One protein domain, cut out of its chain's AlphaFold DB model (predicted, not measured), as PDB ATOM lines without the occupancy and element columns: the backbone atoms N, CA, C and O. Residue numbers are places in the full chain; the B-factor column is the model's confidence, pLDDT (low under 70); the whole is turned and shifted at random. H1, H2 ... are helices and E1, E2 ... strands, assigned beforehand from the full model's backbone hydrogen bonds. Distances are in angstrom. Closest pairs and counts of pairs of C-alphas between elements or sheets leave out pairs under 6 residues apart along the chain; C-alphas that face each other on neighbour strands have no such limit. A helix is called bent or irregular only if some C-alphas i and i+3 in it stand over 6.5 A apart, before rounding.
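This is residues 26 to 151 of the 176 residues of an uncharacterized protein of Streptomyces sp. PCS3-D2 (UniProt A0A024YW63). One strongly twisted, curled sheet of seven strands makes a wall, with H2 packed on one face, mainly against E5, E6 and E7. Between E1 and E2 the chain swings away from the sheet's edge through the small helix H1, and residues 34 to 39 stick out there. The printed part has 126 residues, with two named helices and seven named strands in the order E1 H1 E2 E3 H2 E4 E5 E6 E7; the class is mixed, helices and strands. The sheet is antiparallel throughout, in the order E1 E2 E3 E7 E6 E5 E4. The whole is compact, with a radius of gyration of the C-alphas of 14.8 A and spans of 41 by 38 by 29 A.

E1, residues 27 to 30, is an edge strand beside E2, residues 48 to 55, antiparallel at 149 degrees, with N 29 and O 53 2.8 A apart. H1, residues 37 to 42, only just grazes the sheet, with residues 40 to 42, and is near E2. H1 is irregular, with C-alphas 38 and 41 7.6 A apart; 0 of its 2 O i to N i+4 pairs and 1 of its 3 O i to N i+3 pairs are within hydrogen-bond range. E2 bends by 54 degrees at residue 51 and forms a hairpin with E3, residues 64 to 70, where N 51 and O 67 are 2.8 A apart. H2, residues 79 to 87, is on the sheet and has every O i to N i+4 pair within range. E4, residues 98 to 104, E5, residues 111 to 120, E6, residues 127 to 135, and E7, residues 141 to 147, make a meander, each strand the antiparallel neighbour of the one before. N 100 and O 115 of E4 and E5 are 2.8 A apart, N 133 and O 114 of E6 and E5 2.8 A, and N 144 and O 132 of E7 and E6 2.8 A. The closest C-alphas of H2 and E6 are those of Ala 79 and Val 134, 4.8 A apart. E7 is also beside E3, with N 66 and O 145 2.8 A apart.

E1 begins at C-alpha 27, (-2.088, 27.471, 139.853). E2 is 19.9 A long, E3 19.3 A and H2 12.4 A. H2 begins at C-alpha 79, (-22.753, 28.702, 124.700). E4 is 17.9 A long, E5 27.7 A, E6 27.2 A and E7 19.4 A. E7 ends at C-alpha 147, (-3.238, 30.295, 125.388).

The two C-alphas farthest apart are those of Gly 108 and Asp 124, at 43.9 A. The printed part has no cut, and no link is long. The mean pLDDT of the printed part is 90.4; residues 34 to 39 and 107 to 108 are under 70.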
ATOM      1  N   TRP A  26      -0.857  23.352 138.036       97.50
ATOM      2  CA  TRP A  26      -1.673  24.461 137.543       97.50
ATOM      3  C   TRP A  26      -2.205  25.298 138.704       97.50
ATOM      4  O   TRP A  26      -2.884  24.777 139.589       97.50
ATOM      5  N   GLU A  27      -1.899  26.593 138.695       96.81
ATOM      6  CA  GLU A  27      -2.088  27.471 139.853       96.81
ATOM      7  C   GLU A  27      -3.085  28.597 139.542       96.81
ATOM      8  O   GLU A  27      -2.759  29.481 138.746       96.81
ATOM      9  N   PRO A  28      -4.296  28.587 140.135       97.12
ATOM     10  CA  PRO A  28      -5.316  29.600 139.888       97.12
ATOM     11  C   PRO A  28      -5.067  30.874 140.702       97.12
ATOM     12  O   PRO A  28      -4.770  30.820 141.898       97.12
ATOM     13  N   LYS A  29      -5.279  32.029 140.073       95.88
ATOM     14  CA  LYS A  29      -5.238  33.341 140.716       95.88
ATOM     15  C   LYS A  29      -6.375  34.222 140.203       95.88
ATOM     16  O   LYS A  29      -6.525  34.410 138.997       95.88
ATOM     17  N   ALA A  30      -7.161  34.776 141.127       94.38
ATOM     18  CA  ALA A  30      -8.194  35.745 140.782       94.38
ATOM     19  C   ALA A  30      -7.569  37.014 140.196       94.38
ATOM     20  O   ALA A  30      -6.544  37.502 140.686       94.38
ATOM     21  N   VAL A  31      -8.215  37.555 139.169       91.25
ATOM     22  CA  VAL A  31      -7.849  38.849 138.597       91.25
ATOM     23  C   VAL A  31      -8.612  39.932 139.353       91.25
ATOM     24  O   VAL A  31      -9.836  39.895 139.452       91.25
ATOM     25  N   THR A  32      -7.879  40.867 139.957       80.56
ATOM     26  CA  THR A  32      -8.451  41.990 140.706       80.56
ATOM     27  C   THR A  32      -8.452  43.242 139.844       80.56
ATOM     28  O   THR A  32      -7.386  43.723 139.472       80.56
ATOM     29  N   HIS A  33      -9.635  43.803 139.609       71.44
ATOM     30  CA  HIS A  33      -9.849  44.975 138.745       71.44
ATOM     31  C   HIS A  33      -9.790  46.320 139.494       71.44
ATOM     32  O   HIS A  33     -10.157  47.363 138.961       71.44
ATOM     33  N   VAL A  34      -9.395  46.315 140.772       57.34
ATOM     34  CA  VAL A  34      -9.511  47.489 141.650       57.34
ATOM     35  C   VAL A  34      -8.375  48.481 141.387       57.34
ATOM     36  O   VAL A  34      -7.216  48.161 141.630       57.34
ATOM     37  N   GLY A  35      -8.731  49.707 140.990       54.91
ATOM     38  CA  GLY A  35      -7.823  50.862 140.942       54.91
ATOM     39  C   GLY A  35      -7.352  51.289 139.551       54.91
ATOM     40  O   GLY A  35      -6.691  52.317 139.452       54.91
ATOM     41  N   ASP A  36      -7.733  50.562 138.500       56.38
ATOM     42  CA  ASP A  36      -7.260  50.784 137.131       56.38
ATOM     43  C   ASP A  36      -8.436  50.897 136.143       56.38
ATOM     44  O   ASP A  36      -8.531  50.163 135.162       56.38
ATOM     45  N   GLU A  37      -9.346  51.856 136.365       63.75
ATOM     46  CA  GLU A  37     -10.427  52.173 135.404       63.75
ATOM     47  C   GLU A  37      -9.877  52.446 133.992       63.75
ATOM     48  O   GLU A  37     -10.529  52.170 132.988       63.75
ATOM     49  N   GLN A  38      -8.637  52.936 133.910       67.88
ATOM     50  CA  GLN A  38      -7.933  53.200 132.659       67.88
ATOM     51  C   GLN A  38      -7.519  51.924 131.901       67.88
ATOM     52  O   GLN A  38      -7.296  51.990 130.694       67.88
ATOM     53  N   PHE A  39      -7.448  50.774 132.579       69.38
ATOM     54  CA  PHE A  39      -7.077  49.478 132.001       69.38
ATOM     55  C   PHE A  39      -8.189  48.428 132.099       69.38
ATOM     56  O   PHE A  39      -7.952  47.283 131.727       69.38
ATOM     57  N   ALA A  40      -9.396  48.794 132.546       73.38
ATOM     58  CA  ALA A  40     -10.538  47.880 132.626       73.38
ATOM     59  C   ALA A  40     -10.788  47.155 131.290       73.38
ATOM     60  O   ALA A  40     -10.948  45.939 131.257       73.38
ATOM     61  N   SER A  41     -10.656  47.879 130.175       77.56
ATOM     62  CA  SER A  41     -10.792  47.329 128.822       77.56
ATOM     63  C   SER A  41      -9.732  46.287 128.438       77.56
ATOM     64  O   SER A  41      -9.936  45.562 127.472       77.56
ATOM     65  N   LEU A  42      -8.610  46.176 129.165       81.38
ATOM     66  CA  LEU A  42      -7.630  45.096 128.961       81.38
ATOM     67  C   LEU A  42      -8.125  43.749 129.496       81.38
ATOM     68  O   LEU A  42      -7.591  42.707 129.120       81.38
ATOM     69  N   PHE A  43      -9.112  43.776 130.388       89.38
ATOM     70  CA  PHE A  43      -9.702  42.593 130.999       89.38
ATOM     71  C   PHE A  43     -11.083  42.268 130.434       89.38
ATOM     72  O   PHE A  43     -11.701  41.307 130.885       89.38
ATOM     73  N   GLU A  44     -11.545  43.031 129.447       92.75
ATOM     74  CA  GLU A  44     -12.821  42.839 128.772       92.75
ATOM     75  C   GLU A  44     -12.590  42.289 127.365       92.75
ATOM     76  O   GLU A  44     -11.742  42.767 126.611       92.75
ATOM     77  N   GLN A  45     -13.373  41.287 126.987       94.00
ATOM     78  CA  GLN A  45     -13.337  40.706 125.655       94.00
ATOM     79  C   GLN A  45     -14.718  40.189 125.269       94.00
ATOM     80  O   GLN A  45     -15.245  39.267 125.889       94.00
ATOM     81  N   GLY A  46     -15.312  40.773 124.225       93.81
ATOM     82  CA  GLY A  46     -16.552  40.256 123.644       93.81
ATOM     83  C   GLY A  46     -17.742  40.190 124.609       93.81
ATOM     84  O   GLY A  46     -18.520  39.244 124.531       93.81
ATOM     85  N   GLY A  47     -17.868  41.149 125.535       94.56
ATOM     86  CA  GLY A  47     -18.912  41.133 126.576       94.56
ATOM     87  C   GLY A  47     -18.656  40.117 127.695       94.56
ATOM     88  O   GLY A  47     -19.598  39.625 128.324       94.56
ATOM     89  N   THR A  48     -17.389  39.752 127.894       96.69
ATOM     90  CA  THR A  48     -16.929  38.940 129.016       96.69
ATOM     91  C   THR A  48     -15.773  39.633 129.725       96.69
ATOM     92  O   THR A  48     -14.946  40.275 129.079       96.69
ATOM     93  N   THR A  49     -15.670  39.433 131.034       95.75
ATOM     94  CA  THR A  49     -14.581  39.946 131.866       95.75
ATOM     95  C   THR A  49     -13.695  38.806 132.367       95.75
ATOM     96  O   THR A  49     -14.186  37.773 132.834       95.75
ATOM     97  N   LEU A  50     -12.372  38.984 132.311       96.25
ATOM     98  CA  LEU A  50     -11.399  38.034 132.844       96.25
ATOM     99  C   LEU A  50     -11.529  37.946 134.371       96.25
ATOM    100  O   LEU A  50     -11.289  38.910 135.096       96.25
ATOM    101  N   ALA A  51     -11.872  36.764 134.873       95.69
ATOM    102  CA  ALA A  51     -12.092  36.521 136.298       95.69
ATOM    103  C   ALA A  51     -10.933  35.760 136.958       95.69
ATOM    104  O   ALA A  51     -10.649  35.943 138.145       95.69
ATOM    105  N   CYS A  52     -10.263  34.883 136.208       97.31
ATOM    106  CA  CYS A  52      -9.224  34.010 136.745       97.31
ATOM    107  C   CYS A  52      -8.153  33.720 135.699       97.31
ATOM    108  O   CYS A  52      -8.467  33.412 134.548       97.31
ATOM    109  N   GLU A  53      -6.897  33.732 136.126       97.12
ATOM    110  CA  GLU A  53      -5.773  33.232 135.344       97.12
ATOM    111  C   GLU A  53      -5.142  32.044 136.075       97.12
ATOM    112  O   GLU A  53      -4.899  32.092 137.281       97.12
ATOM    113  N   ILE A  54      -4.918  30.948 135.354       98.06
ATOM    114  CA  ILE A  54      -4.427  29.686 135.902       98.06
ATOM    115  C   ILE A  54      -3.116  29.358 135.193       98.06
ATOM    116  O   ILE A  54      -3.115  29.002 134.013       98.06
ATOM    117  N   SER A  55      -2.000  29.515 135.901       97.31
ATOM    118  CA  SER A  55      -0.661  29.389 135.320       97.31
ATOM    119  C   SER A  55      -0.222  27.937 135.207       97.31
ATOM    120  O   SER A  55      -0.341  27.183 136.171       97.31
ATOM    121  N   ALA A  56       0.354  27.571 134.061       96.62
ATOM    122  CA  ALA A  56       0.963  26.265 133.837       96.62
ATOM    123  C   ALA A  56       2.450  26.208 134.243       96.62
ATOM    124  O   ALA A  56       3.092  25.167 134.071       96.62
ATOM    125  N   LYS A  57       3.012  27.292 134.797       93.81
ATOM    126  CA  LYS A  57       4.458  27.443 135.050       93.81
ATOM    127  C   LYS A  57       5.059  26.319 135.883       93.81
ATOM    128  O   LYS A  57       6.100  25.775 135.519       93.81
ATOM    129  N   ALA A  58       4.398  25.929 136.971       93.50
ATOM    130  CA  ALA A  58       4.875  24.844 137.828       93.50
ATOM    131  C   ALA A  58       4.735  23.449 137.179       93.50
ATOM    132  O   ALA A  58       5.314  22.483 137.672       93.50
ATOM    133  N   SER A  59       4.015  23.343 136.057       90.69
ATOM    134  CA  SER A  59       3.924  22.134 135.226       90.69
ATOM    135  C   SER A  59       4.956  22.080 134.087       90.69
ATOM    136  O   SER A  59       5.010  21.081 133.374       90.69
ATOM    137  N   GLY A  60       5.783  23.122 133.929       91.88
ATOM    138  CA  GLY A  60       6.827  23.202 132.900       91.88
ATOM    139  C   GLY A  60       6.439  23.947 131.618       91.88
ATOM    140  O   GLY A  60       7.267  24.013 130.718       91.88
ATOM    141  N   ASN A  61       5.236  24.530 131.547       94.44
ATOM    142  CA  ASN A  61       4.762  25.344 130.416       94.44
ATOM    143  C   ASN A  61       4.624  26.820 130.829       94.44
ATOM    144  O   ASN A  61       4.376  27.115 131.991       94.44
ATOM    145  N   ILE A  62       4.743  27.760 129.900       91.31
ATOM    146  CA  ILE A  62       4.608  29.209 130.116       91.31
ATOM    147  C   ILE A  62       3.143  29.660 130.019       91.31
ATOM    148  O   ILE A  62       2.766  30.643 130.658       91.31
ATOM    149  N   GLY A  63       2.328  28.946 129.243       93.81
ATOM    150  CA  GLY A  63       0.930  29.270 128.984       93.81
ATOM    151  C   GLY A  63      -0.030  29.225 130.179       93.81
ATOM    152  O   GLY A  63       0.322  28.941 131.331       93.81
ATOM    153  N   PHE A  64      -1.290  29.535 129.874       97.19
ATOM    154  CA  PHE A  64      -2.349  29.744 130.857       97.19
ATOM    155  C   PHE A  64      -3.686  29.161 130.405       97.19
ATOM    156  O   PHE A  64      -4.001  29.121 129.214       97.19
ATOM    157  N   LEU A  65      -4.513  28.815 131.391       98.31
ATOM    158  CA  LEU A  65      -5.960  28.775 131.233       98.31
ATOM    159  C   LEU A  65      -6.513  30.082 131.791       98.31
ATOM    160  O   LEU A  65      -6.272  30.421 132.949       98.31
ATOM    161  N   ARG A  66      -7.257  30.816 130.971       98.25
ATOM    162  CA  ARG A  66      -7.935  32.050 131.366       98.25
ATOM    163  C   ARG A  66      -9.431  31.819 131.407       98.25
ATOM    164  O   ARG A  66      -9.989  31.276 130.458       98.25
ATOM    165  N   VAL A  67     -10.061  32.213 132.507       98.31
ATOM    166  CA  VAL A  67     -11.506  32.082 132.694       98.31
ATOM    167  C   VAL A  67     -12.146  33.454 132.611       98.31
ATOM    168  O   VAL A  67     -11.854  34.327 133.429       98.31
ATOM    169  N   TRP A  68     -13.042  33.602 131.649       98.12
ATOM    170  CA  TRP A  68     -13.814  34.804 131.391       98.12
ATOM    171  C   TRP A  68     -15.275  34.547 131.730       98.12
ATOM    172  O   TRP A  68     -15.780  33.446 131.499       98.12
ATOM    173  N   VAL A  69     -15.948  35.546 132.285       97.25
ATOM    174  CA  VAL A  69     -17.353  35.460 132.696       97.25
ATOM    175  C   VAL A  69     -18.142  36.516 131.940       97.25
ATOM    176  O   VAL A  69     -17.697  37.654 131.852       97.25
ATOM    177  N   ALA A  70     -19.287  36.136 131.375       97.00
ATOM    178  CA  ALA A  70     -20.165  37.060 130.668       97.00
ATOM    179  C   ALA A  70     -20.652  38.177 131.598       97.00
ATOM    180  O   ALA A  70     -21.081  37.913 132.722       97.00
ATOM    181  N   ASP A  71     -20.624  39.415 131.108       94.81
ATOM    182  CA  ASP A  71     -20.977  40.593 131.909       94.81
ATOM    183  C   ASP A  71     -22.485  40.690 132.158       94.81
ATOM    184  O   ASP A  71     -22.935  41.370 133.081       94.81
ATOM    185  N   GLN A  72     -23.280  40.038 131.306       94.88
ATOM    186  CA  GLN A  72     -24.737  40.021 131.351       94.88
ATOM    187  C   GLN A  72     -25.263  38.582 131.365       94.88
ATOM    188  O   GLN A  72     -24.612  37.689 130.815       94.88
ATOM    189  N   PRO A  73     -26.456  38.343 131.945       95.88
ATOM    190  CA  PRO A  73     -27.115  37.048 131.857       95.88
ATOM    191  C   PRO A  73     -27.310  36.603 130.405       95.88
ATOM    192  O   PRO A  73     -27.715  37.382 129.542       95.88
ATOM    193  N   VAL A  74     -27.064  35.323 130.164       95.44
ATOM    194  CA  VAL A  74     -27.138  34.676 128.857       95.44
ATOM    195  C   VAL A  74     -28.265  33.650 128.867       95.44
ATOM    196  O   VAL A  74     -28.527  32.990 129.873       95.44
ATOM    197  N   THR A  75     -28.927  33.474 127.726       93.06
ATOM    198  CA  THR A  75     -29.897  32.390 127.547       93.06
ATOM    199  C   THR A  75     -29.231  31.036 127.804       93.06
ATOM    200  O   THR A  75     -28.222  30.698 127.186       93.06
ATOM    201  N   ALA A  76     -29.810  30.233 128.699       85.69
ATOM    202  CA  ALA A  76     -29.305  28.894 128.983       85.69
ATOM    203  C   ALA A  76     -29.199  28.060 127.692       85.69
ATOM    204  O   ALA A  76     -30.149  27.970 126.913       85.69
ATOM    205  N   GLY A  77     -28.037  27.443 127.476       84.75
ATOM    206  CA  GLY A  77     -27.733  26.676 126.265       84.75
ATOM    207  C   GLY A  77     -27.111  27.484 125.120       84.75
ATOM    208  O   GLY A  77     -26.583  26.867 124.198       84.75
ATOM    209  N   ASP A  78     -27.070  28.819 125.191       95.12
ATOM    210  CA  ASP A  78     -26.424  29.667 124.176       95.12
ATOM    211  C   ASP A  78     -24.908  29.828 124.407       95.12
ATOM    212  O   ASP A  78     -24.343  30.919 124.425       95.12
ATOM    213  N   ALA A  79     -24.213  28.705 124.600       97.00
ATOM    214  CA  ALA A  79     -22.753  28.702 124.700       97.00
ATOM    215  C   ALA A  79     -22.090  29.162 123.390       97.00
ATOM    216  O   ALA A  79     -20.991  29.717 123.408       97.00
ATOM    217  N   ARG A  80     -22.765  28.950 122.252       97.62
ATOM    218  CA  ARG A  80     -22.279  29.369 120.939       97.62
ATOM    219  C   ARG A  80     -22.192  30.889 120.834       97.62
ATOM    220  O   ARG A  80     -21.128  31.378 120.465       97.62
ATOM    221  N   GLY A  81     -23.261  31.607 121.181       97.50
ATOM    222  CA  GLY A  81     -23.298  33.066 121.112       97.50
ATOM    223  C   GLY A  81     -22.241  33.719 122.000       97.50
ATOM    224  O   GLY A  81     -21.540  34.621 121.549       97.50
ATOM    225  N   VAL A  82     -22.043  33.202 123.220       97.94
ATOM    226  CA  VAL A  82     -20.976  33.674 124.126       97.94
ATOM    227  C   VAL A  82     -19.599  33.498 123.496       97.94
ATOM    228  O   VAL A  82     -18.787  34.422 123.508       97.94
ATOM    229  N   LEU A  83     -19.328  32.320 122.932       98.00
ATOM    230  CA  LEU A  83     -18.025  32.035 122.345       98.00
ATOM    231  C   LEU A  83     -17.771  32.865 121.084       98.00
ATOM    232  O   LEU A  83     -16.669  33.363 120.901       98.00
ATOM    233  N   GLU A  84     -18.777  33.055 120.229       97.56
ATOM    234  CA  GLU A  84     -18.655  33.911 119.044       97.56
ATOM    235  C   GLU A  84     -18.418  35.376 119.414       97.56
ATOM    236  O   GLU A  84     -17.567  36.021 118.803       97.56
ATOM    237  N   ALA A  85     -19.110  35.887 120.437       97.44
ATOM    238  CA  ALA A  85     -18.880  37.234 120.948       97.44
ATOM    239  C   ALA A  85     -17.448  37.386 121.481       97.44
ATOM    240  O   ALA A  85     -16.751  38.324 121.092       97.44
ATOM    241  N   PHE A  86     -16.965  36.424 122.274       97.06
ATOM    242  CA  PHE A  86     -15.581  36.380 122.757       97.06
ATOM    243  C   PHE A  86     -14.563  36.410 121.608       97.06
ATOM    244  O   PHE A  86     -13.602  37.181 121.646       97.06
ATOM    245  N   MET A  87     -14.804  35.632 120.548       96.06
ATOM    246  CA  MET A  87     -13.928  35.559 119.374       96.06
ATOM    247  C   MET A  87     -13.834  36.877 118.589       96.06
ATOM    248  O   MET A  87     -12.908  37.034 117.798       96.06
ATOM    249  N   THR A  88     -14.727  37.852 118.804       93.88
ATOM    250  CA  THR A  88     -14.610  39.180 118.165       93.88
ATOM    251  C   THR A  88     -13.416  39.996 118.671       93.88
ATOM    252  O   THR A  88     -12.966  40.902 117.970       93.88
ATOM    253  N   GLY A  89     -12.888  39.678 119.860       90.38
ATOM    254  CA  GLY A  89     -11.662  40.282 120.391       90.38
ATOM    255  C   GLY A  89     -10.372  39.573 119.965       90.38
ATOM    256  O   GLY A  89      -9.286  40.118 120.159       90.38
ATOM    257  N   GLU A  90     -10.472  38.388 119.358       90.62
ATOM    258  CA  GLU A  90      -9.321  37.580 118.958       90.62
ATOM    259  C   GLU A  90      -8.725  38.039 117.620       90.62
ATOM    260  O   GLU A  90      -9.429  38.363 116.661       90.62
ATOM    261  N   ARG A  91      -7.390  38.018 117.521       86.31
ATOM    262  CA  ARG A  91      -6.665  38.341 116.279       86.31
ATOM    263  C   ARG A  91      -6.288  37.072 115.524       86.31
ATOM    264  O   ARG A  91      -5.146  36.613 115.584       86.31
ATOM    265  N   THR A  92      -7.250  36.515 114.800       87.19
ATOM    266  CA  THR A  92      -7.043  35.285 114.025       87.19
ATOM    267  C   THR A  92      -6.130  35.509 112.809       87.19
ATOM    268  O   THR A  92      -6.303  36.502 112.100       87.19
ATOM    269  N   SER A  93      -5.201  34.593 112.510       83.62
ATOM    270  CA  SER A  93      -4.186  34.726 111.437       83.62
ATOM    271  C   SER A  93      -4.569  34.166 110.063       83.62
ATOM    272  O   SER A  93      -3.700  33.886 109.238       83.62
ATOM    273  N   GLY A  94      -5.858  34.041 109.770       71.75
ATOM    274  CA  GLY A  94      -6.339  33.349 108.575       71.75
ATOM    275  C   GLY A  94      -6.839  31.945 108.906       71.75
ATOM    276  O   GLY A  94      -6.608  31.426 109.992       71.75
ATOM    277  N   GLY A  95      -7.612  31.367 107.985       78.25
ATOM    278  CA  GLY A  95      -8.456  30.211 108.291       78.25
ATOM    279  C   GLY A  95      -9.708  30.602 109.088       78.25
ATOM    280  O   GLY A  95      -9.773  31.651 109.727       78.25
ATOM    281  N   SER A  96     -10.752  29.781 108.997       87.12
ATOM    282  CA  SER A  96     -11.970  29.984 109.785       87.12
ATOM    283  C   SER A  96     -11.851  29.240 111.115       87.12
ATOM    284  O   SER A  96     -11.467  28.067 111.091       87.12
ATOM    285  N   PRO A  97     -12.214  29.860 112.254       95.25
ATOM    286  CA  PRO A  97     -12.300  29.154 113.525       95.25
ATOM    287  C   PRO A  97     -13.190  27.915 113.400       95.25
ATOM    288  O   PRO A  97     -14.293  27.973 112.845       95.25
ATOM    289  N   VAL A  98     -12.706  26.784 113.907       97.44
ATOM    290  CA  VAL A  98     -13.417  25.508 113.856       97.44
ATOM    291  C   VAL A  98     -14.129  25.306 115.172       97.44
ATOM    292  O   VAL A  98     -13.499  25.156 116.217       97.44
ATOM    293  N   TYR A  99     -15.451  25.264 115.111       98.06
ATOM    294  CA  TYR A  99     -16.280  25.070 116.283       98.06
ATOM    295  C   TYR A  99     -16.796  23.638 116.371       98.06
ATOM    296  O   TYR A  99     -17.108  23.011 115.362       98.06
ATOM    297  N   THR A 100     -16.904  23.123 117.589       98.25
ATOM    298  CA  THR A 100     -17.379  21.773 117.881       98.25
ATOM    299  C   THR A 100     -18.372  21.819 119.030       98.25
ATOM    300  O   THR A 100     -18.030  22.262 120.128       98.25
ATOM    301  N   ASP A 101     -19.578  21.316 118.780       97.25
ATOM    302  CA  ASP A 101     -20.591  21.135 119.815       97.25
ATOM    303  C   ASP A 101     -20.274  19.895 120.649       97.25
ATOM    304  O   ASP A 101     -19.949  18.821 120.136       97.25
ATOM    305  N   LEU A 102     -20.365  20.055 121.962       95.31
ATOM    306  CA  LEU A 102     -20.017  19.056 122.955       95.31
ATOM    307  C   LEU A 102     -21.063  19.047 124.069       95.31
ATOM    308  O   LEU A 102     -21.814  19.999 124.291       95.31
ATOM    309  N   LYS A 103     -21.065  17.955 124.825       92.06
ATOM    310  CA  LYS A 103     -21.672  17.901 126.152       92.06
ATOM    311  C   LYS A 103     -20.555  17.649 127.138       92.06
ATOM    312  O   LYS A 103     -19.747  16.744 126.916       92.06
ATOM    313  N   THR A 104     -20.485  18.462 128.184       87.69
ATOM    314  CA  THR A 104     -19.399  18.327 129.150       87.69
ATOM    315  C   THR A 104     -19.842  18.510 130.584       87.69
ATOM    316  O   THR A 104     -20.831  19.179 130.871       87.69
ATOM    317  N   GLY A 105     -19.108  17.846 131.468       76.56
ATOM    318  CA  GLY A 105     -19.384  17.750 132.888       76.56
ATOM    319  C   GLY A 105     -19.548  16.312 133.362       76.56
ATOM    320  O   GLY A 105     -19.604  15.370 132.574       76.56
ATOM    321  N   ALA A 106     -19.575  16.139 134.682       72.75
ATOM    322  CA  ALA A 106     -19.561  14.830 135.329       72.75
ATOM    323  C   ALA A 106     -20.765  14.638 136.259       72.75
ATOM    324  O   ALA A 106     -21.233  15.582 136.891       72.75
ATOM    325  N   GLY A 107     -21.223  13.389 136.409       63.69
ATOM    326  CA  GLY A 107     -22.200  13.017 137.441       63.69
ATOM    327  C   GLY A 107     -23.660  13.377 137.141       63.69
ATOM    328  O   GLY A 107     -24.419  13.600 138.076       63.69
ATOM    329  N   GLY A 108     -24.060  13.426 135.864       62.69
ATOM    330  CA  GLY A 108     -25.466  13.604 135.458       62.69
ATOM    331  C   GLY A 108     -25.928  15.053 135.263       62.69
ATOM    332  O   GLY A 108     -27.104  15.272 134.996       62.69
ATOM    333  N   GLY A 109     -25.018  16.027 135.360       75.25
ATOM    334  CA  GLY A 109     -25.270  17.453 135.109       75.25
ATOM    335  C   GLY A 109     -24.510  17.987 133.894       75.25
ATOM    336  O   GLY A 109     -23.830  19.002 134.007       75.25
ATOM    337  N   GLU A 110     -24.551  17.273 132.764       87.94
ATOM    338  CA  GLU A 110     -23.878  17.706 131.533       87.94
ATOM    339  C   GLU A 110     -24.446  19.040 131.033       87.94
ATOM    340  O   GLU A 110     -25.661  19.214 130.926       87.94
ATOM    341  N   LEU A 111     -23.557  19.964 130.677       90.38
ATOM    342  CA  LEU A 111     -23.909  21.251 130.094       90.38
ATOM    343  C   LEU A 111     -23.619  21.246 128.587       90.38
ATOM    344  O   LEU A 111     -22.563  20.748 128.170       90.38
ATOM    345  N   PRO A 112     -24.512  21.825 127.758       94.75
ATOM    346  CA  PRO A 112     -24.172  22.189 126.389       94.75
ATOM    347  C   PRO A 112     -22.902  23.038 126.392       94.75
ATOM    348  O   PRO A 112     -22.803  24.031 127.111       94.75
ATOM    349  N   THR A 113     -21.909  22.601 125.631       96.75
ATOM    350  CA  THR A 113     -20.594  23.229 125.564       96.75
ATOM    351  C   THR A 113     -20.231  23.412 124.106       96.75
ATOM    352  O   THR A 113     -20.413  22.496 123.311       96.75
ATOM    353  N   VAL A 114     -19.668  24.559 123.756       98.44
ATOM    354  CA  VAL A 114     -19.075  24.759 122.432       98.44
ATOM    355  C   VAL A 114     -17.587  24.950 122.624       98.44
ATOM    356  O   VAL A 114     -17.179  25.726 123.479       98.44
ATOM    357  N   GLN A 115     -16.774  24.235 121.856       98.50
ATOM    358  CA  GLN A 115     -15.340  24.486 121.765       98.50
ATOM    359  C   GLN A 115     -15.017  25.134 120.423       98.50
ATOM    360  O   GLN A 115     -15.628  24.791 119.419       98.50
ATOM    361  N   VAL A 116     -14.023  26.014 120.403       98.38
ATOM    362  CA  VAL A 116     -13.407  26.566 119.201       98.38
ATOM    363  C   VAL A 116     -11.907  26.266 119.198       98.38
ATOM    364  O   VAL A 116     -11.260  26.305 120.246       98.38
ATOM    365  N   ALA A 117     -11.369  25.948 118.025       97.38
ATOM    366  CA  ALA A 117      -9.940  25.915 117.729       97.38
ATOM    367  C   ALA A 117      -9.650  26.894 116.585       97.38
ATOM    368  O   ALA A 117     -10.434  26.984 115.635       97.38
ATOM    369  N   TYR A 118      -8.567  27.656 116.696       95.81
ATOM    370  CA  TYR A 118      -8.221  28.710 115.744       95.81
ATOM    371  C   TYR A 118      -6.729  29.030 115.789       95.81
ATOM    372  O   TYR A 118      -6.031  28.650 116.727       95.81
ATOM    373  N   GLU A 119      -6.257  29.748 114.772       93.94
ATOM    374  CA  GLU A 119      -4.883  30.238 114.701       93.94
ATOM    375  C   GLU A 119      -4.828  31.737 114.980       93.94
ATOM    376  O   GLU A 119      -5.658  32.493 114.468       93.94
ATOM    377  N   THR A 120      -3.843  32.169 115.765       89.94
ATOM    378  CA  THR A 120      -3.539  33.580 116.022       89.94
ATOM    379  C   THR A 120      -2.253  34.008 115.333       89.94
ATOM    380  O   THR A 120      -1.319  33.224 115.148       89.94
ATOM    381  N   ALA A 121      -2.196  35.289 114.957       81.19
ATOM    382  CA  ALA A 121      -0.985  35.868 114.386       81.19
ATOM    383  C   ALA A 121       0.039  36.072 115.506       81.19
ATOM    384  O   ALA A 121      -0.053  37.047 116.253       81.19
ATOM    385  N   ALA A 122       0.994  35.152 115.636       76.31
ATOM    386  CA  ALA A 122       2.151  35.330 116.506       76.31
ATOM    387  C   ALA A 122       3.365  35.844 115.711       76.31
ATOM    388  O   ALA A 122       3.333  35.932 114.484       76.31
ATOM    389  N   LEU A 123       4.410  36.268 116.431       71.62
ATOM    390  CA  LEU A 123       5.570  36.954 115.846       71.62
ATOM    391  C   LEU A 123       6.354  36.082 114.854       71.62
ATOM    392  O   LEU A 123       6.843  36.614 113.860       71.62
ATOM    393  N   ASP A 124       6.456  34.781 115.127       75.31
ATOM    394  CA  ASP A 124       7.259  33.849 114.331       75.31
ATOM    395  C   ASP A 124       6.396  33.065 113.330       75.31
ATOM    396  O   ASP A 124       6.625  33.123 112.121       75.31
ATOM    397  N   GLU A 125       5.371  32.367 113.821       83.88
ATOM    398  CA  GLU A 125       4.452  31.553 113.020       83.88
ATOM    399  C   GLU A 125       3.023  31.598 113.584       83.88
ATOM    400  O   GLU A 125       2.848  31.890 114.769       83.88
ATOM    401  N   PRO A 126       1.983  31.325 112.770       88.50
ATOM    402  CA  PRO A 126       0.627  31.145 113.273       88.50
ATOM    403  C   PRO A 126       0.585  30.142 114.426       88.50
ATOM    404  O   PRO A 126       1.135  29.042 114.333       88.50
ATOM    405  N   LYS A 127      -0.080  30.523 115.514       91.06
ATOM    406  CA  LYS A 127      -0.140  29.717 116.730       91.06
ATOM    407  C   LYS A 127      -1.539  29.172 116.956       91.06
ATOM    408  O   LYS A 127      -2.505  29.924 116.891       91.06
ATOM    409  N   GLN A 128      -1.639  27.890 117.288       94.25
ATOM    410  CA  GLN A 128      -2.896  27.261 117.684       94.25
ATOM    411  C   GLN A 128      -3.348  27.733 119.071       94.25
ATOM    412  O   GLN A 128      -2.586  27.707 120.038       94.25
ATOM    413  N   GLU A 129      -4.615  28.126 119.168       96.19
ATOM    414  CA  GLU A 129      -5.303  28.442 120.419       96.19
ATOM    415  C   GLU A 129      -6.648  27.712 120.479       96.19
ATOM    416  O   GLU A 129      -7.161  27.159 119.496       96.19
ATOM    417  N   SER A 130      -7.203  27.581 121.681       98.00
ATOM    418  CA  SER A 130      -8.494  26.916 121.855       98.00
ATOM    419  C   SER A 130      -9.257  27.491 123.026       98.00
ATOM    420  O   SER A 130      -8.696  27.713 124.090       98.00
ATOM    421  N   ALA A 131     -10.564  27.647 122.868       98.56
ATOM    422  CA  ALA A 131     -11.451  28.049 123.950       98.56
ATOM    423  C   ALA A 131     -12.692  27.161 123.973       98.56
ATOM    424  O   ALA A 131     -13.091  26.622 122.946       98.56
ATOM    425  N   PHE A 132     -13.315  26.995 125.133       98.62
ATOM    426  CA  PHE A 132     -14.672  26.468 125.206       98.62
ATOM    427  C   PHE A 132     -15.557  27.386 126.031       98.62
ATOM    428  O   PHE A 132     -15.083  28.039 126.957       98.62
ATOM    429  N   ALA A 133     -16.845  27.396 125.712       98.50
ATOM    430  CA  ALA A 133     -17.855  28.129 126.446       98.50
ATOM    431  C   ALA A 133     -18.939  27.203 126.986       98.50
ATOM    432  O   ALA A 133     -19.287  26.195 126.364       98.50
ATOM    433  N   VAL A 134     -19.495  27.591 128.128       97.19
ATOM    434  CA  VAL A 134     -20.686  27.000 128.742       97.19
ATOM    435  C   VAL A 134     -21.576  28.108 129.288       97.19
ATOM    436  O   VAL A 134     -21.092  29.179 129.647       97.19
ATOM    437  N   VAL A 135     -22.873  27.833 129.386       96.38
ATOM    438  CA  VAL A 135     -23.823  28.691 130.104       96.38
ATOM    439  C   VAL A 135     -24.472  27.852 131.196       96.38
ATOM    440  O   VAL A 135     -24.982  26.762 130.918       96.38
ATOM    441  N   THR A 136     -24.420  28.324 132.441       93.19
ATOM    442  CA  THR A 136     -25.051  27.627 133.569       93.19
ATOM    443  C   THR A 136     -26.580  27.663 133.429       93.19
ATOM    444  O   THR A 136     -27.123  28.530 132.742       93.19
ATOM    445  N   PRO A 137     -27.330  26.773 134.106       91.56
ATOM    446  CA  PRO A 137     -28.792  26.861 134.135       91.56
ATOM    447  C   PRO A 137     -29.332  28.183 134.706       91.56
ATOM    448  O   PRO A 137     -30.474  28.536 134.432       91.56
ATOM    449  N   ALA A 138     -28.519  28.912 135.482       90.94
ATOM    450  CA  ALA A 138     -28.839  30.237 136.009       90.94
ATOM    451  C   ALA A 138     -28.569  31.376 135.003       90.94
ATOM    452  O   ALA A 138     -28.875  32.530 135.291       90.94
ATOM    453  N   GLY A 139     -28.024  31.063 133.823       94.44
ATOM    454  CA  GLY A 139     -27.732  32.035 132.771       94.44
ATOM    455  C   GLY A 139     -26.352  32.685 132.875       94.44
ATOM    456  O   GLY A 139     -26.115  33.713 132.251       94.44
ATOM    457  N   GLU A 140     -25.422  32.119 133.644       95.38
ATOM    458  CA  GLU A 140     -24.058  32.650 133.751       95.38
ATOM    459  C   GLU A 140     -23.192  32.060 132.632       95.38
ATOM    460  O   GLU A 140     -22.961  30.848 132.586       95.38
ATOM    461  N   GLY A 141     -22.732  32.904 131.707       97.00
ATOM    462  CA  GLY A 141     -21.830  32.504 130.625       97.00
ATOM    463  C   GLY A 141     -20.375  32.454 131.089       97.00
ATOM    464  O   GLY A 141     -19.908  33.372 131.760       97.00
ATOM    465  N   VAL A 142     -19.645  31.401 130.719       97.88
ATOM    466  CA  VAL A 142     -18.215  31.241 131.023       97.88
ATOM    467  C   VAL A 142     -17.464  30.803 129.780       97.88
ATOM    468  O   VAL A 142     -17.880  29.847 129.128       97.88
ATOM    469  N   VAL A 143     -16.323  31.438 129.513       98.69
ATOM    470  CA  VAL A 143     -15.337  30.998 128.521       98.69
ATOM    471  C   VAL A 143     -14.063  30.573 129.241       98.69
ATOM    472  O   VAL A 143     -13.523  31.314 130.059       98.69
ATOM    473  N   VAL A 144     -13.554  29.385 128.927       98.50
ATOM    474  CA  VAL A 144     -12.217  28.944 129.333       98.50
ATOM    475  C   VAL A 144     -11.340  28.926 128.093       98.50
ATOM    476  O   VAL A 144     -11.596  28.165 127.161       98.50
ATOM    477  N   HIS A 145     -10.312  29.763 128.090       98.50
ATOM    478  CA  HIS A 145      -9.387  29.956 126.982       98.50
ATOM    479  C   HIS A 145      -8.008  29.371 127.316       98.50
ATOM    480  O   HIS A 145      -7.458  29.659 128.379       98.50
ATOM    481  N   LEU A 146      -7.456  28.553 126.419       98.25
ATOM    482  CA  LEU A 146      -6.104  28.009 126.472       98.25
ATOM    483  C   LEU A 146      -5.188  28.792 125.527       98.25
ATOM    484  O   LEU A 146      -5.248  28.595 124.311       98.25
ATOM    485  N   GLY A 147      -4.286  29.580 126.113       92.31
ATOM    486  CA  GLY A 147      -3.238  30.295 125.388       92.31
ATOM    487  C   GLY A 147      -1.847  29.810 125.796       92.31
ATOM    488  O   GLY A 147      -1.480  29.906 126.971       92.31
ATOM    489  N   GLY A 148      -1.076  29.300 124.833       88.50
ATOM    490  CA  GLY A 148       0.342  28.934 124.983       88.50
ATOM    491  C   GLY A 148       1.292  29.955 124.363       88.50
ATOM    492  O   GLY A 148       0.851  30.924 123.747       88.50
ATOM    493  N   LEU A 149       2.597  29.742 124.523       90.94
ATOM    494  CA  LEU A 149       3.643  30.511 123.850       90.94
ATOM    495  C   LEU A 149       3.630  30.265 122.336       90.94
ATOM    496  O   LEU A 149       3.649  31.223 121.567       90.94
ATOM    497  N   ASP A 150       3.543  28.998 121.936       92.44
ATOM    498  CA  ASP A 150       3.516  28.516 120.553       92.44
ATOM    499  C   ASP A 150       2.572  27.298 120.415       92.44
ATOM    500  O   ASP A 150       1.926  26.876 121.382       92.44
ATOM    501  N   SER A 151       2.461  26.746 119.202       93.88
ATOM    502  CA  SER A 151       1.588  25.598 118.917       93.88
ATOM    503  C   SER A 151       2.057  24.318 119.617       93.88
ATOM    504  O   SER A 151       1.236  23.502 120.027       93.88
TER     505      SER A 151